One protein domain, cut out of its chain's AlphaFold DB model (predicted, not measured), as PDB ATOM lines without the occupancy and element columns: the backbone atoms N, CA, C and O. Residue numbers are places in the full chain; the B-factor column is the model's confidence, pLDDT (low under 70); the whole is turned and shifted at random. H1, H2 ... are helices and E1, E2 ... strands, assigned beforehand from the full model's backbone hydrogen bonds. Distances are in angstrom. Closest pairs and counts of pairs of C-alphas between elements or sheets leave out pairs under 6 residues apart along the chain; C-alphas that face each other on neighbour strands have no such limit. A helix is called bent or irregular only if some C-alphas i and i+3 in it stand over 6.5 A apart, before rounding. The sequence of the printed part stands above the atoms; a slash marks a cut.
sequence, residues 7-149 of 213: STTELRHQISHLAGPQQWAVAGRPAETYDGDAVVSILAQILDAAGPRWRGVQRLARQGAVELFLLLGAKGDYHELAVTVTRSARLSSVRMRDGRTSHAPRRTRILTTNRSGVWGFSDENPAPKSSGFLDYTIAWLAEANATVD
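Overview. This is residues 7 to 149 of the 213 residues of an uncharacterized protein of Nocardia nova (UniProt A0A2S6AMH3). One twisted sheet of five antiparallel strands makes a wall, with three helices, H1, H2 and H3, side by side over one face and no named helix on the other. A small separate hairpin, E1 and E2, lies at one end of the longest axis, beyond the sheet, and a long link, residues 113 to 129, joins the edge strand E7 to H3. The printed part has 143 residues with three named helices and seven named strands, in the order H1 E1 E2 H2 E3 E4 E5 E6 E7 H3; the larger sheet has the order E3 - E4 - E5 - E6 - E7, and the class is mixed, helices and strands. The whole is compact, with a radius of gyration of the C-alphas of 15.8 A and spans of 49 by 34 by 23 A.

Arrangement. H1, residues 8 to 16, is followed by a hairpin of two antiparallel strands, E1, residues 21 to 24, and E2, residues 32 to 35. Across this pair N 22 and O 34 are within hydrogen-bond range at 3.1 A. H2, residues 36 to 50, touches H1 at a shallow tilt of 6 degrees, opposite ways, and the closest C-alphas, those of Thr 8 and Leu 47, are 6.0 A apart. A meander follows, each strand the antiparallel neighbour of the one before: E3, residues 55 to 61, E4, residues 65 to 74, E5, residues 77 to 86, E6, residues 90 to 99, and E7, residues 108 to 112. Its pairs within hydrogen-bond range include N 57 and O 69, 2.9 A, for E3 and E4; N 70 and O 81, 2.8 A, for E4 and E5; N 82 and O 95, 2.8 A, for E5 and E6; and N 94 and O 111, 2.8 A, for E6 and E7. H3, residues 130 to 146, touches H2 at a shallow tilt of 31 degrees, the same way, and the closest C-alphas are those of Ala 49 and Ile 138, 5.6 A apart. The three helices are on the same face of this sheet, an arrangement of two layers, helices on one face of a sheet. H1 lies over E3 at a height over the sheet of 9.1 A, H2 over E4 and E5 at 9.4 A, and H3 over E5 and E6 at 9.2 A; each runs along the strands. H1 and H3 are apart, and E1 and E2 are apart from each strand of the larger sheet. In H1 and H2 every O i to N i+4 pair is within hydrogen-bond range; in H3 it is 11 of 13.

Along the chain. H1 begins at C-alpha 8, (-12.897, 23.908, 6.044), and is 12.3 A long from first to last C-alpha. E1 measures 10.1 A, E2 10.0 A and H2 21.0 A. E3 is 19.2 A long, E4 29.8 A, E5 30.2 A, E6 26.7 A and E7 13.1 A. E5 begins at C-alpha 77, (-19.513, 40.843, -0.545). H3 is 25.2 A long and ends at C-alpha 146, (-20.803, 38.108, 11.951); it is irregular, with C-alphas 131 and 134 7.5 A apart.

Size, cuts and confidence. The two C-alphas farthest apart, those of Gly 28 and Asp 149, are 50.2 A from each other. The printed part has no cut. The link E7 to H3 is long, with 17 residues. The mean pLDDT of the printed part is 84.2, and residues 24 to 32, residue 62, residues 74 to 77 and residues 99 to 106 are under 70.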
ATOM      1  N   SER A   7     -13.846  22.927   1.303       89.88
ATOM      2  CA  SER A   7     -14.470  23.318   2.574       89.88
ATOM      3  C   SER A   7     -13.457  23.301   3.726       89.88
ATOM      4  O   SER A   7     -12.405  22.671   3.624       89.88
ATOM      5  N   THR A   8     -13.764  23.953   4.851       90.00
ATOM      6  CA  THR A   8     -12.897  23.908   6.044       90.00
ATOM      7  C   THR A   8     -12.709  22.493   6.597       90.00
ATOM      8  O   THR A   8     -11.605  22.157   7.017       90.00
ATOM      9  N   THR A   9     -13.721  21.624   6.507       90.56
ATOM     10  CA  THR A   9     -13.605  20.199   6.870       90.56
ATOM     11  C   THR A   9     -12.623  19.451   5.968       90.56
ATOM     12  O   THR A   9     -11.763  18.717   6.454       90.56
ATOM     13  N   GLU A  10     -12.704  19.652   4.651       91.38
ATOM     14  CA  GLU A  10     -11.753  19.053   3.706       91.38
ATOM     15  C   GLU A  10     -10.336  19.608   3.906       91.38
ATOM     16  O   GLU A  10      -9.368  18.854   3.855       91.38
ATOM     17  N   LEU A  11     -10.200  20.908   4.189       92.12
ATOM     18  CA  LEU A  11      -8.911  21.524   4.513       92.12
ATOM     19  C   LEU A  11      -8.318  20.955   5.801       92.12
ATOM     20  O   LEU A  11      -7.116  20.715   5.843       92.12
ATOM     21  N   ARG A  12      -9.139  20.674   6.820       91.75
ATOM     22  CA  ARG A  12      -8.698  20.015   8.057       91.75
ATOM     23  C   ARG A  12      -8.087  18.642   7.768       91.75
ATOM     24  O   ARG A  12      -7.023  18.324   8.291       91.75
ATOM     25  N   HIS A  13      -8.717  17.864   6.892       91.38
ATOM     26  CA  HIS A  13      -8.155  16.591   6.439       91.38
ATOM     27  C   HIS A  13      -6.861  16.783   5.627       91.38
ATOM     28  O   HIS A  13      -5.919  16.007   5.754       91.38
ATOM     29  N   GLN A  14      -6.777  17.818   4.786       89.88
ATOM     30  CA  GLN A  14      -5.553  18.105   4.026       89.88
ATOM     31  C   GLN A  14      -4.380  18.442   4.958       89.88
ATOM     32  O   GLN A  14      -3.290  17.894   4.797       89.88
ATOM     33  N   ILE A  15      -4.599  19.288   5.971       90.69
ATOM     34  CA  ILE A  15      -3.528  19.682   6.892       90.69
ATOM     35  C   ILE A  15      -3.119  18.551   7.835       90.69
ATOM     36  O   ILE A  15      -1.965  18.533   8.236       90.69
ATOM     37  N   SER A  16      -3.983  17.575   8.150       88.81
ATOM     38  CA  SER A  16      -3.581  16.449   9.011       88.81
ATOM     39  C   SER A  16      -2.453  15.600   8.420       88.81
ATOM     40  O   SER A  16      -1.726  14.959   9.166       88.81
ATOM     41  N   HIS A  17      -2.234  15.643   7.099       86.62
ATOM     42  CA  HIS A  17      -1.073  15.003   6.468       86.62
ATOM     43  C   HIS A  17       0.268  15.648   6.849       86.62
ATOM     44  O   HIS A  17       1.321  15.062   6.609       86.62
ATOM     45  N   LEU A  18       0.229  16.852   7.424       85.12
ATOM     46  CA  LEU A  18       1.401  17.549   7.937       85.12
ATOM     47  C   LEU A  18       1.737  17.144   9.375       85.12
ATOM     48  O   LEU A  18       2.755  17.603   9.868       85.12
ATOM     49  N   ALA A  19       0.915  16.333  10.050       86.38
ATOM     50  CA  ALA A  19       1.169  15.899  11.423       86.38
ATOM     51  C   ALA A  19       2.448  15.047  11.536       86.38
ATOM     52  O   ALA A  19       2.885  14.410  10.570       86.38
ATOM     53  N   GLY A  20       3.028  15.028  12.734       83.31
ATOM     54  CA  GLY A  20       4.231  14.282  13.078       83.31
ATOM     55  C   GLY A  20       5.550  14.922  12.619       83.31
ATOM     56  O   GLY A  20       5.591  16.078  12.186       83.31
ATOM     57  N   PRO A  21       6.668  14.175  12.728       79.94
ATOM     58  CA  PRO A  21       7.978  14.639  12.299       79.94
ATOM     59  C   PRO A  21       8.003  14.769  10.783       79.94
ATOM     60  O   PRO A  21       7.826  13.793  10.054       79.94
ATOM     61  N   GLN A  22       8.266  15.974  10.305       78.25
ATOM     62  CA  GLN A  22       8.290  16.243   8.881       78.25
ATOM     63  C   GLN A  22       9.697  16.694   8.480       78.25
ATOM     64  O   GLN A  22      10.356  17.459   9.186       78.25
ATOM     65  N   GLN A  23      10.183  16.187   7.348       72.62
ATOM     66  CA  GLN A  23      11.505  16.513   6.817       72.62
ATOM     67  C   GLN A  23      11.349  17.357   5.558       72.62
ATOM     68  O   GLN A  23      10.765  16.923   4.566       72.62
ATOM     69  N   TRP A  24      11.884  18.578   5.580       68.44
ATOM     70  CA  TRP A  24      11.947  19.430   4.393       68.44
ATOM     71  C   TRP A  24      13.400  19.632   3.995       68.44
ATOM     72  O   TRP A  24      14.165  20.315   4.677       68.44
ATOM     73  N   ALA A  25      13.766  19.057   2.853       60.56
ATOM     74  CA  ALA A  25      15.009  19.383   2.182       60.56
ATOM     75  C   ALA A  25      14.823  20.700   1.418       60.56
ATOM     76  O   ALA A  25      13.992  20.807   0.515       60.56
ATOM     77  N   VAL A  26      15.604  21.715   1.781       63.25
ATOM     78  CA  VAL A  26      15.757  22.933   0.980       63.25
ATOM     79  C   VAL A  26      17.087  22.813   0.252       63.25
ATOM     80  O   VAL A  26      18.094  22.477   0.873       63.25
ATOM     81  N   ALA A  27      17.105  23.070  -1.057       63.34
ATOM     82  CA  ALA A  27      18.330  23.003  -1.849       63.34
ATOM     83  C   ALA A  27      19.450  23.829  -1.185       63.34
ATOM     84  O   ALA A  27      19.281  25.023  -0.935       63.34
ATOM     85  N   GLY A  28      20.571  23.176  -0.867       62.91
ATOM     86  CA  GLY A  28      21.723  23.804  -0.213       62.91
ATOM     87  C   GLY A  28      21.663  23.904   1.318       62.91
ATOM     88  O   GLY A  28      22.535  24.547   1.898       62.91
ATOM     89  N   ARG A  29      20.682  23.287   1.996       62.72
ATOM     90  CA  ARG A  29      20.657  23.146   3.465       62.72
ATOM     91  C   ARG A  29      20.399  21.696   3.887       62.72
ATOM     92  O   ARG A  29      19.689  20.986   3.175       62.72
ATOM     93  N   PRO A  30      20.950  21.250   5.033       64.25
ATOM     94  CA  PRO A  30      20.623  19.938   5.580       64.25
ATOM     95  C   PRO A  30      19.115  19.831   5.834       64.25
ATOM     96  O   PRO A  30      18.461  20.823   6.164       64.25
ATOM     97  N   ALA A  31      18.567  18.626   5.655       68.12
ATOM     98  CA  ALA A  31      17.174  18.352   5.974       68.12
ATOM     99  C   ALA A  31      16.954  18.597   7.472       68.12
ATOM    100  O   ALA A  31      17.526  17.912   8.319       68.12
ATOM    101  N   GLU A  32      16.146  19.601   7.795       68.81
ATOM    102  CA  GLU A  32      15.735  19.872   9.167       68.81
ATOM    103  C   GLU A  32      14.423  19.134   9.428       68.81
ATOM    104  O   GLU A  32      13.491  19.202   8.618       68.81
ATOM    105  N   THR A  33      14.368  18.428  10.557       72.38
ATOM    106  CA  THR A  33      13.121  17.850  11.063       72.38
ATOM    107  C   THR A  33      12.424  18.909  11.898       72.38
ATOM    108  O   THR A  33      13.052  19.524  12.761       72.38
ATOM    109  N   TYR A  34      11.146  19.144  11.642       76.75
ATOM    110  CA  TYR A  34      10.330  20.058  12.436       76.75
ATOM    111  C   TYR A  34       9.033  19.373  12.841       76.75
ATOM    112  O   TYR A  34       8.591  18.391  12.237       76.75
ATOM    113  N   ASP A  35       8.465  19.913  13.912       79.25
ATOM    114  CA  ASP A  35       7.225  19.445  14.493       79.25
ATOM    115  C   ASP A  35       6.041  19.933  13.651       79.25
ATOM    116  O   ASP A  35       5.640  21.102  13.692       79.25
ATOM    117  N   GLY A  36       5.514  19.023  12.838       85.62
ATOM    118  CA  GLY A  36       4.335  19.260  12.030       85.62
ATOM    119  C   GLY A  36       3.070  19.471  12.861       85.62
ATOM    120  O   GLY A  36       2.183  20.212  12.429       85.62
ATOM    121  N   ASP A  37       3.004  18.932  14.081       89.12
ATOM    122  CA  ASP A  37       1.814  19.011  14.931       89.12
ATOM    123  C   ASP A  37       1.541  20.449  15.376       89.12
ATOM    124  O   ASP A  37       0.393  20.901  15.390       89.12
ATOM    125  N   ALA A  38       2.592  21.224  15.643       89.88
ATOM    126  CA  ALA A  38       2.466  22.636  15.978       89.88
ATOM    127  C   ALA A  38       1.936  23.477  14.796       89.88
ATOM    128  O   ALA A  38       1.113  24.378  14.985       89.88
ATOM    129  N   VAL A  39       2.348  23.163  13.560       90.75
ATOM    130  CA  VAL A  39       1.816  23.810  12.345       90.75
ATOM    131  C   VAL A  39       0.346  23.445  12.146       90.75
ATOM    132  O   VAL A  39      -0.481  24.331  11.913       90.75
ATOM    133  N   VAL A  40       0.010  22.157  12.275       92.94
ATOM    134  CA  VAL A  40      -1.371  21.664  12.187       92.94
ATOM    135  C   VAL A  40      -2.248  22.322  13.244       92.94
ATOM    136  O   VAL A  40      -3.346  22.753  12.912       92.94
ATOM    137  N   SER A  41      -1.760  22.480  14.475       94.44
ATOM    138  CA  SER A  41      -2.492  23.131  15.566       94.44
ATOM    139  C   SER A  41      -2.865  24.580  15.238       94.44
ATOM    140  O   SER A  41      -4.025  24.965  15.388       94.44
ATOM    141  N   ILE A  42      -1.926  25.381  14.721       94.62
ATOM    142  CA  ILE A  42      -2.199  26.778  14.335       94.62
ATOM    143  C   ILE A  42      -3.219  26.840  13.198       94.62
ATOM    144  O   ILE A  42      -4.175  27.614  13.254       94.62
ATOM    145  N   LEU A  43      -3.039  26.019  12.161       94.69
ATOM    146  CA  LEU A  43      -3.958  25.987  11.024       94.69
ATOM    147  C   LEU A  43      -5.350  25.493  11.439       94.69
ATOM    148  O   LEU A  43      -6.345  26.047  10.982       94.69
ATOM    149  N   ALA A  44      -5.429  24.503  12.329       94.62
ATOM    150  CA  ALA A  44      -6.680  23.993  12.874       94.62
ATOM    151  C   ALA A  44      -7.437  25.074  13.655       94.62
ATOM    152  O   ALA A  44      -8.623  25.260  13.405       94.62
ATOM    153  N   GLN A  45      -6.754  25.846  14.508       96.44
ATOM    154  CA  GLN A  45      -7.362  26.966  15.237       96.44
ATOM    155  C   GLN A  45      -7.931  28.035  14.291       96.44
ATOM    156  O   GLN A  45      -9.037  28.528  14.500       96.44
ATOM    157  N   ILE A  46      -7.209  28.359  13.213       96.50
ATOM    158  CA  ILE A  46      -7.686  29.299  12.187       96.50
ATOM    159  C   ILE A  46      -8.914  28.736  11.458       96.50
ATOM    160  O   ILE A  46      -9.876  29.466  11.230       96.50
ATOM    161  N   LEU A  47      -8.907  27.448  11.101       95.62
ATOM    162  CA  LEU A  47     -10.046  26.795  10.449       95.62
ATOM    163  C   LEU A  47     -11.272  26.702  11.369       95.62
ATOM    164  O   LEU A  47     -12.392  26.862  10.883       95.62
ATOM    165  N   ASP A  48     -11.073  26.489  12.670       95.38
ATOM    166  CA  ASP A  48     -12.150  26.467  13.667       95.38
ATOM    167  C   ASP A  48     -12.770  27.852  13.847       95.38
ATOM    168  O   ASP A  48     -13.992  27.984  13.821       95.38
ATOM    169  N   ALA A  49     -11.937  28.892  13.938       95.38
ATOM    170  CA  ALA A  49     -12.393  30.279  13.996       95.38
ATOM    171  C   ALA A  49     -13.115  30.713  12.712       95.38
ATOM    172  O   ALA A  49     -14.089  31.464  12.763       95.38
ATOM    173  N   ALA A  50     -12.660  30.229  11.554       92.94
ATOM    174  CA  ALA A  50     -13.329  30.455  10.283       92.94
ATOM    175  C   ALA A  50     -14.699  29.754  10.258       92.94
ATOM    176  O   ALA A  50     -15.715  30.365   9.928       92.94
ATOM    177  N   GLY A  51     -14.772  28.485  10.653       90.19
ATOM    178  CA  GLY A  51     -16.015  27.720  10.654       90.19
ATOM    179  C   GLY A  51     -16.446  27.244   9.254       90.19
ATOM    180  O   GLY A  51     -15.694  27.325   8.280       90.19
ATOM    181  N   PRO A  52     -17.667  26.702   9.102       88.19
ATOM    182  CA  PRO A  52     -18.063  25.930   7.914       88.19
ATOM    183  C   PRO A  52     -18.348  26.775   6.662       88.19
ATOM    184  O   PRO A  52     -18.497  26.238   5.564       88.19
ATOM    185  N   ARG A  53     -18.477  28.097   6.814       86.38
ATOM    186  CA  ARG A  53     -18.882  28.997   5.721       86.38
ATOM    187  C   ARG A  53     -17.737  29.325   4.774       86.38
ATOM    188  O   ARG A  53     -17.968  29.592   3.591       86.38
ATOM    189  N   TRP A  54     -16.518  29.274   5.298       90.44
ATOM    190  CA  TRP A  54     -15.311  29.563   4.553       90.44
ATOM    191  C   TRP A  54     -14.958  28.405   3.636       90.44
ATOM    192  O   TRP A  54     -15.191  27.228   3.926       90.44
ATOM    193  N   ARG A  55     -14.358  28.755   2.508       88.75
ATOM    194  CA  ARG A  55     -13.751  27.801   1.592       88.75
ATOM    195  C   ARG A  55     -12.391  28.285   1.179       88.75
ATOM    196  O   ARG A  55     -12.147  29.480   1.141       88.75
ATOM    197  N   GLY A  56     -11.505  27.370   0.851       90.12
ATOM    198  CA  GLY A  56     -10.129  27.753   0.673       90.12
ATOM    199  C   GLY A  56      -9.274  26.721  -0.003       90.12
ATOM    200  O   GLY A  56      -9.734  25.687  -0.482       90.12
ATOM    201  N   VAL A  57      -7.995  27.045  -0.038       92.19
ATOM    202  CA  VAL A  57      -6.948  26.199  -0.582       92.19
ATOM    203  C   VAL A  57      -5.761  26.244   0.356       92.19
ATOM    204  O   VAL A  57      -5.423  27.292   0.908       92.19
ATOM    205  N   GLN A  58      -5.128  25.093   0.526       90.75
ATOM    206  CA  GLN A  58      -3.860  24.975   1.224       90.75
ATOM    207  C   GLN A  58      -2.767  24.716   0.190       90.75
ATOM    208  O   GLN A  58      -2.966  23.991  -0.787       90.75
ATOM    209  N   ARG A  59      -1.610  25.341   0.391       88.19
ATOM    210  CA  ARG A  59      -0.445  25.192  -0.471       88.19
ATOM    211  C   ARG A  59       0.822  25.080   0.365       88.19
ATOM    212  O   ARG A  59       1.025  25.830   1.310       88.19
ATOM    213  N   LEU A  60       1.712  24.181  -0.035       81.62
ATOM    214  CA  LEU A  60       3.097  24.175   0.431       81.62
ATOM    215  C   LEU A  60       3.905  25.203  -0.372       81.62
ATOM    216  O   LEU A  60       3.991  25.128  -1.602       81.62
ATOM    217  N   ALA A  61       4.473  26.185   0.320       77.06
ATOM    218  CA  ALA A  61       5.315  27.217  -0.263       77.06
ATOM    219  C   ALA A  61       6.771  26.745  -0.408       77.06
ATOM    220  O   ALA A  61       7.237  25.826   0.274       77.06
ATOM    221  N   ARG A  62       7.519  27.416  -1.296       63.53
ATOM    222  CA  ARG A  62       8.934  27.140  -1.603       63.53
ATOM    223  C   ARG A  62       9.851  27.581  -0.456       63.53
ATOM    224  O   ARG A  62      10.585  28.538  -0.624       63.53
ATOM    225  N   GLN A  63       9.749  26.949   0.710       70.31
ATOM    226  CA  GLN A  63      10.651  27.090   1.873       70.31
ATOM    227  C   GLN A  63      10.192  26.244   3.077       70.31
ATOM    228  O   GLN A  63      10.671  26.449   4.190       70.31
ATOM    229  N   GLY A  64       9.245  25.316   2.886       72.69
ATOM    230  CA  GLY A  64       8.637  24.620   4.019       72.69
ATOM    231  C   GLY A  64       7.733  25.538   4.844       72.69
ATOM    232  O   GLY A  64       7.661  25.445   6.061       72.69
ATOM    233  N   ALA A  65       7.095  26.510   4.198       85.75
ATOM    234  CA  ALA A  65       5.984  27.227   4.803       85.75
ATOM    235  C   ALA A  65       4.678  26.662   4.246       85.75
ATOM    236  O   ALA A  65       4.631  26.183   3.111       85.75
ATOM    237  N   VAL A  66       3.626  26.727   5.047       89.75
ATOM    238  CA  VAL A  66       2.281  26.341   4.643       89.75
ATOM    239  C   VAL A  66       1.463  27.608   4.492       89.75
ATOM    240  O   VAL A  66       1.354  28.413   5.415       89.75
ATOM    241  N   GLU A  67       0.915  27.791   3.303       92.88
ATOM    242  CA  GLU A  67      -0.009  28.863   2.987       92.88
ATOM    243  C   GLU A  67      -1.433  28.323   3.040       92.88
ATOM    244  O   GLU A  67      -1.744  27.290   2.442       92.88
ATOM    245  N   LEU A  68      -2.302  29.038   3.744       93.62
ATOM    246  CA  LEU A  68      -3.732  28.785   3.768       93.62
ATOM    247  C   LEU A  68      -4.438  30.041   3.268       93.62
ATOM    248  O   LEU A  68      -4.276  31.123   3.829       93.62
ATOM    249  N   PHE A  69      -5.216  29.886   2.205       93.50
ATOM    250  CA  PHE A  69      -6.076  30.930   1.670       93.50
ATOM    251  C   PHE A  69      -7.526  30.545   1.924       93.50
ATOM    252  O   PHE A  69      -7.947  29.475   1.489       93.50
ATOM    253  N   LEU A  70      -8.284  31.404   2.597       92.44
ATOM    254  CA  LEU A  70      -9.708  31.250   2.846       92.44
ATOM    255  C   LEU A  70     -10.481  32.411   2.219       92.44
ATOM    256  O   LEU A  70     -10.053  33.562   2.221       92.44
ATOM    257  N   LEU A  71     -11.660  32.081   1.722       89.25
ATOM    258  CA  LEU A  71     -12.629  32.973   1.130       89.25
ATOM    259  C   LEU A  71     -13.979  32.718   1.795       89.25
ATOM    260  O   LEU A  71     -14.458  31.582   1.866       89.25
ATOM    261  N   LEU A  72     -14.604  33.795   2.234       85.56
ATOM    262  CA  LEU A  72     -15.979  33.831   2.696       85.56
ATOM    263  C   LEU A  72     -16.724  34.807   1.802       85.56
ATOM    264  O   LEU A  72     -16.319  35.954   1.678       85.56
ATOM    265  N   GLY A  73     -17.804  34.381   1.163       72.81
ATOM    266  CA  GLY A  73     -18.588  35.302   0.353       72.81
ATOM    267  C   GLY A  73     -19.872  34.699  -0.179       72.81
ATOM    268  O   GLY A  73     -19.963  33.496  -0.431       72.81
ATOM    269  N   ALA A  74     -20.847  35.580  -0.368       58.88
ATOM    270  CA  ALA A  74     -22.035  35.378  -1.179       58.88
ATOM    271  C   ALA A  74     -22.135  36.597  -2.107       58.88
ATOM    272  O   ALA A  74     -22.022  37.729  -1.649       58.88
ATOM    273  N   LYS A  75     -22.252  36.350  -3.418       53.56
ATOM    274  CA  LYS A  75     -22.340  37.323  -4.530       53.56
ATOM    275  C   LYS A  75     -22.324  38.823  -4.131       53.56
ATOM    276  O   LYS A  75     -23.370  39.389  -3.837       53.56
ATOM    277  N   GLY A  76     -21.160  39.475  -4.234       56.41
ATOM    278  CA  GLY A  76     -20.993  40.937  -4.092       56.41
ATOM    279  C   GLY A  76     -20.165  41.370  -2.877       56.41
ATOM    280  O   GLY A  76     -19.345  42.281  -3.015       56.41
ATOM    281  N   ASP A  77     -20.291  40.638  -1.767       69.69
ATOM    282  CA  ASP A  77     -19.513  40.843  -0.545       69.69
ATOM    283  C   ASP A  77     -18.621  39.633  -0.268       69.69
ATOM    284  O   ASP A  77     -19.082  38.486  -0.264       69.69
ATOM    285  N   TYR A  78     -17.326  39.878  -0.066       78.00
ATOM    286  CA  TYR A  78     -16.380  38.812   0.244       78.00
ATOM    287  C   TYR A  78     -15.335  39.233   1.272       78.00
ATOM    288  O   TYR A  78     -14.838  40.357   1.246       78.00
ATOM    289  N   HIS A  79     -14.972  38.301   2.143       87.12
ATOM    290  CA  HIS A  79     -13.823  38.376   3.027       87.12
ATOM    291  C   HIS A  79     -12.764  37.387   2.537       87.12
ATOM    292  O   HIS A  79     -13.067  36.232   2.235       87.12
ATOM    293  N   GLU A  80     -11.519  37.844   2.441       91.12
ATOM    294  CA  GLU A  80     -10.373  37.001   2.091       91.12
ATOM    295  C   GLU A  80      -9.394  36.972   3.259       91.12
ATOM    296  O   GLU A  80      -9.052  38.016   3.820       91.12
ATOM    297  N   LEU A  81      -8.903  35.778   3.576       94.06
ATOM    298  CA  LEU A  81      -7.802  35.558   4.496       94.06
ATOM    299  C   LEU A  81      -6.700  34.791   3.768       94.06
ATOM    300  O   LEU A  81      -6.952  33.744   3.187       94.06
ATOM    301  N   ALA A  82      -5.465  35.270   3.838       94.44
ATOM    302  CA  ALA A  82      -4.291  34.500   3.453       94.44
ATOM    303  C   ALA A  82      -3.313  34.480   4.623       94.44
ATOM    304  O   ALA A  82      -2.869  35.537   5.066       94.44
ATOM    305  N   VAL A  83      -2.963  33.296   5.110       95.06
ATOM    306  CA  VAL A  83      -1.985  33.122   6.187       95.06
ATOM    307  C   VAL A  83      -0.819  32.277   5.716       95.06
ATOM    308  O   VAL A  83      -0.988  31.334   4.944       95.06
ATOM    309  N   THR A  84       0.368  32.604   6.211       94.44
ATOM    310  CA  THR A  84       1.581  31.819   6.005       94.44
ATOM    311  C   THR A  84       2.109  31.381   7.362       94.44
ATOM    312  O   THR A  84       2.487  32.215   8.188       94.44
ATOM    313  N   VAL A  85       2.146  30.069   7.583       92.38
ATOM    314  CA  VAL A  85       2.728  29.442   8.772       92.38
ATOM    315  C   VAL A  85       4.086  28.868   8.393       92.38
ATOM    316  O   VAL A  85       4.210  28.090   7.448       92.38
ATOM    317  N   THR A  86       5.133  29.275   9.100       90.12
ATOM    318  CA  THR A  86       6.490  28.766   8.881       90.12
ATOM    319  C   THR A  86       6.675  27.391   9.511       90.12
ATOM    320  O   THR A  86       5.967  27.024  10.446       90.12
ATOM    321  N   ARG A  87       7.722  26.674   9.086       85.06
ATOM    322  CA  ARG A  87       8.187  25.420   9.708       85.06
ATOM    323  C   ARG A  87       8.433  25.472  11.215       85.06
ATOM    324  O   ARG A  87       8.417  24.452  11.878       85.06
ATOM    325  N   SER A  88       8.666  26.666  11.756       85.56
ATOM    326  CA  SER A  88       8.828  26.910  13.192       85.56
ATOM    327  C   SER A  88       7.503  27.138  13.931       85.56
ATOM    328  O   SER A  88       7.523  27.681  15.032       85.56
ATOM    329  N   ALA A  89       6.369  26.792  13.309       87.62
ATOM    330  CA  ALA A  89       5.023  27.012  13.827       87.62
ATOM    331  C   ALA A  89       4.784  28.471  14.250       87.62
ATOM    332  O   ALA A  89       4.349  28.773  15.358       87.62
ATOM    333  N   ARG A  90       5.111  29.414  13.358       90.81
ATOM    334  CA  ARG A  90       4.834  30.842  13.559       90.81
ATOM    335  C   ARG A  90       4.128  31.420  12.349       90.81
ATOM    336  O   ARG A  90       4.465  31.096  11.212       90.81
ATOM    337  N   LEU A  91       3.187  32.326  12.591       92.06
ATOM    338  CA  LEU A  91       2.599  33.140  11.533       92.06
ATOM    339  C   LEU A  91       3.635  34.167  11.062       92.06
ATOM    340  O   LEU A  91       4.026  35.058  11.817       92.06
ATOM    341  N   SER A  92       4.101  34.037   9.821       92.44
ATOM    342  CA  SER A  92       5.019  35.010   9.210       92.44
ATOM    343  C   SER A  92       4.290  36.118   8.464       92.44
ATOM    344  O   SER A  92       4.824  37.222   8.333       92.44
ATOM    345  N   SER A  93       3.087  35.825   7.971       94.06
ATOM    346  CA  SER A  93       2.258  36.745   7.204       94.06
ATOM    347  C   SER A  93       0.781  36.412   7.391       94.06
ATOM    348  O   SER A  93       0.401  35.242   7.344       94.06
ATOM    349  N   VAL A  94      -0.043  37.439   7.571       95.62
ATOM    350  CA  VAL A  94      -1.505  37.365   7.553       95.62
ATOM    351  C   VAL A  94      -2.022  38.528   6.722       95.62
ATOM    352  O   VAL A  94      -1.768  39.686   7.037       95.62
ATOM    353  N   ARG A  95      -2.765  38.236   5.661       94.25
ATOM    354  CA  ARG A  95      -3.460  39.224   4.839       94.25
ATOM    355  C   ARG A  95      -4.953  39.021   4.998       94.25
ATOM    356  O   ARG A  95      -5.463  37.959   4.671       94.25
ATOM    357  N   MET A  96      -5.629  40.058   5.457       93.56
ATOM    358  CA  MET A  96      -7.072  40.112   5.647       93.56
ATOM    359  C   MET A  96      -7.636  41.150   4.696       93.56
ATOM    360  O   MET A  96      -7.052  42.224   4.541       93.56
ATOM    361  N   ARG A  97      -8.759  40.861   4.054       89.62
ATOM    362  CA  ARG A  97      -9.420  41.818   3.172       89.62
ATOM    363  C   ARG A  97     -10.913  41.780   3.392       89.62
ATOM    364  O   ARG A  97     -11.532  40.744   3.180       89.62
ATOM    365  N   ASP A  98     -11.472  42.944   3.701       83.88
ATOM    366  CA  ASP A  98     -12.914  43.155   3.714       83.88
ATOM    367  C   ASP A  98     -13.359  43.732   2.372       83.88
ATOM    368  O   ASP A  98     -12.935  44.811   1.943       83.88
ATOM    369  N   GLY A  99     -14.213  42.994   1.680       67.44
ATOM    370  CA  GLY A  99     -14.753  43.355   0.387       67.44
ATOM    371  C   GLY A  99     -16.245  43.601   0.461       67.44
ATOM    372  O   GLY A  99     -16.969  42.892  -0.220       67.44
ATOM    373  N   ARG A 100     -16.703  44.613   1.212       61.34
ATOM    374  CA  ARG A 100     -18.061  45.141   1.006       61.34
ATOM    375  C   ARG A 100     -18.151  45.867  -0.347       61.34
ATOM    376  O   ARG A 100     -17.140  46.384  -0.840       61.34
ATOM    377  N   THR A 101     -19.305  45.787  -0.998       47.97
ATOM    378  CA  THR A 101     -19.677  46.347  -2.311       47.97
ATOM    379  C   THR A 101     -18.856  47.552  -2.803       47.97
ATOM    380  O   THR A 101     -18.693  48.549  -2.106       47.97
ATOM    381  N   SER A 102     -18.345  47.409  -4.033       49.94
ATOM    382  CA  SER A 102     -17.964  48.432  -5.028       49.94
ATOM    383  C   SER A 102     -17.872  49.905  -4.576       49.94
ATOM    384  O   SER A 102     -18.893  50.527  -4.316       49.94
ATOM    385  N   HIS A 103     -16.644  50.453  -4.643       43.53
ATOM    386  CA  HIS A 103     -16.249  51.880  -4.752       43.53
ATOM    387  C   HIS A 103     -15.357  52.502  -3.663       43.53
ATOM    388  O   HIS A 103     -14.955  53.649  -3.828       43.53
ATOM    389  N   ALA A 104     -14.893  51.762  -2.651       46.91
ATOM    390  CA  ALA A 104     -13.778  52.229  -1.814       46.91
ATOM    391  C   ALA A 104     -12.516  51.377  -2.054       46.91
ATOM    392  O   ALA A 104     -12.639  50.148  -2.070       46.91
ATOM    393  N   PRO A 105     -11.310  51.964  -2.231       47.88
ATOM    394  CA  PRO A 105     -10.061  51.205  -2.179       47.88
ATOM    395  C   PRO A 105     -10.004  50.465  -0.834       47.88
ATOM    396  O   PRO A 105     -10.009  51.056   0.242       47.88
ATOM    397  N   ARG A 106     -10.125  49.138  -0.931       56.88
ATOM    398  CA  ARG A 106     -10.650  48.241   0.109       56.88
ATOM    399  C   ARG A 106      -9.685  48.056   1.282       56.88
ATOM    400  O   ARG A 106      -8.480  47.933   1.068       56.88
ATOM    401  N   ARG A 107     -10.256  47.951   2.493       76.75
ATOM    402  CA  ARG A 107      -9.626  47.722   3.812       76.75
ATOM    403  C   ARG A 107      -8.832  46.406   3.858       76.75
ATOM    404  O   ARG A 107      -9.237  45.442   4.502       76.75
ATOM    405  N   THR A 108      -7.728  46.333   3.123       86.94
ATOM    406  CA  THR A 108      -6.778  45.226   3.262       86.94
ATOM    407  C   THR A 108      -5.907  45.516   4.477       86.94
ATOM    408  O   THR A 108      -5.472  46.644   4.679       86.94
ATOM    409  N   ARG A 109      -5.668  44.511   5.305       91.25
ATOM    410  CA  ARG A 109      -4.747  44.576   6.434       91.25
ATOM    411  C   ARG A 109      -3.705  43.492   6.247       91.25
ATOM    412  O   ARG A 109      -4.052  42.354   5.936       91.25
ATOM    413  N   ILE A 110      -2.436  43.847   6.393       92.81
ATOM    414  CA  ILE A 110      -1.314  42.921   6.249       92.81
ATOM    415  C   ILE A 110      -0.500  42.966   7.532       92.81
ATOM    416  O   ILE A 110       0.076  43.995   7.871       92.81
ATOM    417  N   LEU A 111      -0.451  41.838   8.226       93.25
ATOM    418  CA  LEU A 111       0.480  41.566   9.308       93.25
ATOM    419  C   LEU A 111       1.637  40.762   8.745       93.25
ATOM    420  O   LEU A 111       1.434  39.793   8.021       93.25
ATOM    421  N   THR A 112       2.857  41.140   9.089       92.00
ATOM    422  CA  THR A 112       4.046  40.371   8.735       92.00
ATOM    423  C   THR A 112       5.124  40.600   9.779       92.00
ATOM    424  O   THR A 112       5.172  41.641  10.434       92.00
ATOM    425  N   THR A 113       5.995  39.613   9.959       88.19
ATOM    426  CA  THR A 113       7.168  39.753  10.828       88.19
ATOM    427  C   THR A 113       8.162  40.789  10.300       88.19
ATOM    428  O   THR A 113       8.943  41.334  11.081       88.19
ATOM    429  N   ASN A 114       8.116  41.110   9.002       88.88
ATOM    430  CA  ASN A 114       8.873  42.211   8.424       88.88
ATOM    431  C   ASN A 114       8.110  43.533   8.585       88.88
ATOM    432  O   ASN A 114       7.141  43.783   7.872       88.88
ATOM    433  N   ARG A 115       8.575  44.414   9.480       76.88
ATOM    434  CA  ARG A 115       7.879  45.672   9.810       76.88
ATOM    435  C   ARG A 115       7.554  46.547   8.595       76.88
ATOM    436  O   ARG A 115       6.516  47.197   8.610       76.88
ATOM    437  N   SER A 116       8.383  46.548   7.548       80.94
ATOM    438  CA  SER A 116       8.132  47.363   6.348       80.94
ATOM    439  C   SER A 116       6.979  46.857   5.477       80.94
ATOM    440  O   SER A 116       6.498  47.595   4.623       80.94
ATOM    441  N   GLY A 117       6.524  45.617   5.678       81.50
ATOM    442  CA  GLY A 117       5.395  45.037   4.949       81.50
ATOM    443  C   GLY A 117       4.058  45.115   5.689       81.50
ATOM    444  O   GLY A 117       3.063  44.610   5.169       81.50
ATOM    445  N   VAL A 118       4.021  45.697   6.895       86.75
ATOM    446  CA  VAL A 118       2.774  45.886   7.651       86.75
ATOM    447  C   VAL A 118       1.953  46.997   6.999       86.75
ATOM    448  O   VAL A 118       2.474  48.074   6.721       86.75
ATOM    449  N   TRP A 119       0.670  46.743   6.742       90.38
ATOM    450  CA  TRP A 119      -0.182  47.665   5.982       90.38
ATOM    451  C   TRP A 119      -1.631  47.654   6.476       90.38
ATOM    452  O   TRP A 119      -2.121  46.615   6.915       90.38
ATOM    453  N   GLY A 120      -2.333  48.786   6.364       86.94
ATOM    454  CA  GLY A 120      -3.760  48.899   6.709       86.94
ATOM    455  C   GLY A 120      -4.071  49.144   8.194       86.94
ATOM    456  O   GLY A 120      -5.208  48.929   8.616       86.94
ATOM    457  N   PHE A 121      -3.079  49.582   8.972       87.81
ATOM    458  CA  PHE A 121      -3.194  49.933  10.394       87.81
ATOM    459  C   PHE A 121      -2.952  51.435  10.596       87.81
ATOM    460  O   PHE A 121      -2.278  52.062   9.778       87.81
ATOM    461  N   SER A 122      -3.507  52.002  11.667       85.94
ATOM    462  CA  SER A 122      -3.411  53.426  12.027       85.94
ATOM    463  C   SER A 122      -3.098  53.579  13.516       85.94
ATOM    464  O   SER A 122      -3.114  52.592  14.247       85.94
ATOM    465  N   ASP A 123      -2.850  54.800  13.989       85.69
ATOM    466  CA  ASP A 123      -2.598  55.045  15.418       85.69
ATOM    467  C   ASP A 123      -3.812  54.696  16.298       85.69
ATOM    468  O   ASP A 123      -3.656  54.208  17.414       85.69
ATOM    469  N   GLU A 124      -5.028  54.867  15.769       86.00
ATOM    470  CA  GLU A 124      -6.283  54.476  16.432       86.00
ATOM    471  C   GLU A 124      -6.510  52.956  16.443       86.00
ATOM    472  O   GLU A 124      -7.233  52.438  17.291       86.00
ATOM    473  N   ASN A 125      -5.900  52.232  15.502       84.88
ATOM    474  CA  ASN A 125      -5.982  50.778  15.403       84.88
ATOM    475  C   ASN A 125      -4.596  50.201  15.073       84.88
ATOM    476  O   ASN A 125      -4.322  49.878  13.905       84.88
ATOM    477  N   PRO A 126      -3.702  50.124  16.077       89.50
ATOM    478  CA  PRO A 126      -2.316  49.748  15.863       89.50
ATOM    479  C   PRO A 126      -2.193  48.271  15.487       89.50
ATOM    480  O   PRO A 126      -2.972  47.420  15.915       89.50
ATOM    481  N   ALA A 127      -1.163  47.946  14.704       91.44
ATOM    482  CA  ALA A 127      -0.874  46.558  14.375       91.44
ATOM    483  C   ALA A 127      -0.478  45.767  15.643       91.44
ATOM    484  O   ALA A 127       0.380  46.231  16.404       91.44
ATOM    485  N   PRO A 128      -1.036  44.563  15.874       93.50
ATOM    486  CA  PRO A 128      -0.588  43.684  16.947       93.50
ATOM    487  C   PRO A 128       0.892  43.318  16.787       93.50
ATOM    488  O   PRO A 128       1.456  43.308  15.690       93.50
ATOM    489  N   LYS A 129       1.531  42.949  17.899       92.75
ATOM    490  CA  LYS A 129       2.865  42.331  17.874       92.75
ATOM    491  C   LYS A 129       2.787  40.939  17.237       92.75
ATOM    492  O   LYS A 129       1.737  40.303  17.267       92.75
ATOM    493  N   SER A 130       3.916  40.426  16.744       89.38
ATOM    494  CA  SER A 130       3.995  39.105  16.095       89.38
ATOM    495  C   SER A 130       3.465  37.952  16.954       89.38
ATOM    496  O   SER A 130       2.871  37.021  16.420       89.38
ATOM    497  N   SER A 131       3.626  38.024  18.278       91.19
ATOM    498  CA  SER A 131       3.078  37.038  19.216       91.19
ATOM    499  C   SER A 131       1.547  37.031  19.279       91.19
ATOM    500  O   SER A 131       0.977  36.005  19.615       91.19
ATOM    501  N   GLY A 132       0.889  38.145  18.948       94.25
ATOM    502  CA  GLY A 132      -0.571  38.288  18.952       94.25
ATOM    503  C   GLY A 132      -1.215  38.147  17.571       94.25
ATOM    504  O   GLY A 132      -2.397  38.438  17.420       94.25
ATOM    505  N   PHE A 133      -0.460  37.741  16.541       95.38
ATOM    506  CA  PHE A 133      -1.008  37.586  15.187       95.38
ATOM    507  C   PHE A 133      -2.136  36.553  15.132       95.38
ATOM    508  O   PHE A 133      -3.115  36.782  14.425       95.38
ATOM    509  N   LEU A 134      -2.013  35.439  15.860       95.62
ATOM    510  CA  LEU A 134      -3.025  34.383  15.854       95.62
ATOM    511  C   LEU A 134      -4.335  34.874  16.473       95.62
ATOM    512  O   LEU A 134      -5.362  34.834  15.803       95.62
ATOM    513  N   ASP A 135      -4.274  35.425  17.686       96.62
ATOM    514  CA  ASP A 135      -5.448  35.948  18.397       96.62
ATOM    515  C   ASP A 135      -6.157  37.036  17.590       96.62
ATOM    516  O   ASP A 135      -7.377  37.013  17.434       96.62
ATOM    517  N   TYR A 136      -5.386  37.952  16.993       95.44
ATOM    518  CA  TYR A 136      -5.938  38.989  16.125       95.44
ATOM    519  C   TYR A 136      -6.621  38.400  14.883       95.44
ATOM    520  O   TYR A 136      -7.689  38.856  14.484       95.44
ATOM    521  N   THR A 137      -6.023  37.373  14.269       95.81
ATOM    522  CA  THR A 137      -6.606  36.695  13.098       95.81
ATOM    523  C   THR A 137      -7.915  35.999  13.459       95.81
ATOM    524  O   THR A 137      -8.882  36.090  12.708       95.81
ATOM    525  N   ILE A 138      -7.965  35.337  14.618       96.38
ATOM    526  CA  ILE A 138      -9.165  34.671  15.136       96.38
ATOM    527  C   ILE A 138     -10.271  35.694  15.419       96.38
ATOM    528  O   ILE A 138     -11.408  35.493  14.994       96.38
ATOM    529  N   ALA A 139      -9.943  36.812  16.073       95.06
ATOM    530  CA  ALA A 139     -10.901  37.883  16.339       95.06
ATOM    531  C   ALA A 139     -11.468  38.475  15.039       95.06
ATOM    532  O   ALA A 139     -12.682  38.608  14.894       95.06
ATOM    533  N   TRP A 140     -10.609  38.743  14.050       93.62
ATOM    534  CA  TRP A 140     -11.052  39.236  12.746       93.62
ATOM    535  C   TRP A 140     -11.938  38.223  12.005       93.62
ATOM    536  O   TRP A 140     -12.928  38.611  11.389       93.62
ATOM    537  N   LEU A 141     -11.633  36.922  12.081       93.75
ATOM    538  CA  LEU A 141     -12.486  35.873  11.510       93.75
ATOM    539  C   LEU A 141     -13.873  35.846  12.158       93.75
ATOM    540  O   LEU A 141     -14.869  35.679  11.454       93.75
ATOM    541  N   ALA A 142     -13.955  36.042  13.476       91.50
ATOM    542  CA  ALA A 142     -15.229  36.134  14.183       91.50
ATOM    543  C   ALA A 142     -16.053  37.346  13.713       91.50
ATOM    544  O   ALA A 142     -17.243  37.205  13.426       91.50
ATOM    545  N   GLU A 143     -15.419  38.511  13.549       89.38
ATOM    546  CA  GLU A 143     -16.062  39.706  12.989       89.38
ATOM    547  C   GLU A 143     -16.550  39.473  11.552       89.38
ATOM    548  O   GLU A 143     -17.703  39.756  11.235       89.38
ATOM    549  N   ALA A 144     -15.701  38.905  10.692       88.44
ATOM    550  CA  ALA A 144     -16.039  38.586   9.306       88.44
ATOM    551  C   ALA A 144     -17.150  37.526   9.193       88.44
ATOM    552  O   ALA A 144     -17.932  37.534   8.248       88.44
ATOM    553  N   ASN A 145     -17.258  36.612  10.155       87.75
ATOM    554  CA  ASN A 145     -18.379  35.678  10.218       87.75
ATOM    555  C   ASN A 145     -19.689  36.374  10.597       87.75
ATOM    556  O   ASN A 145     -20.736  36.032  10.046       87.75
ATOM    557  N   ALA A 146     -19.635  37.356  11.500       87.19
ATOM    558  CA  ALA A 146     -20.803  38.108  11.951       87.19
ATOM    559  C   ALA A 146     -21.364  39.064  10.882       87.19
ATOM    560  O   ALA A 146     -22.534  39.442  10.946       87.19
ATOM    561  N   THR A 147     -20.564  39.466   9.890       81.38
ATOM    562  CA  THR A 147     -21.018  40.342   8.796       81.38
ATOM    563  C   THR A 147     -21.816  39.613   7.719       81.38
ATOM    564  O   THR A 147     -22.477  40.284   6.920       81.38
ATOM    565  N   VAL A 148     -21.748  38.281   7.662       78.38
ATOM    566  CA  VAL A 148     -22.415  37.476   6.635       78.38
ATOM    567  C   VAL A 148     -23.781  37.021   7.124       78.38
ATOM    568  O   VAL A 148     -23.888  36.225   8.051       78.38
ATOM    569  N   ASP A 149     -24.820  37.481   6.431       78.56
ATOM    570  CA  ASP A 149     -26.197  37.054   6.663       78.56
ATOM    571  C   ASP A 149     -26.380  35.564   6.311       78.56
ATOM    572  O   ASP A 149     -26.179  35.131   5.167       78.56
TER     573      ASP A 149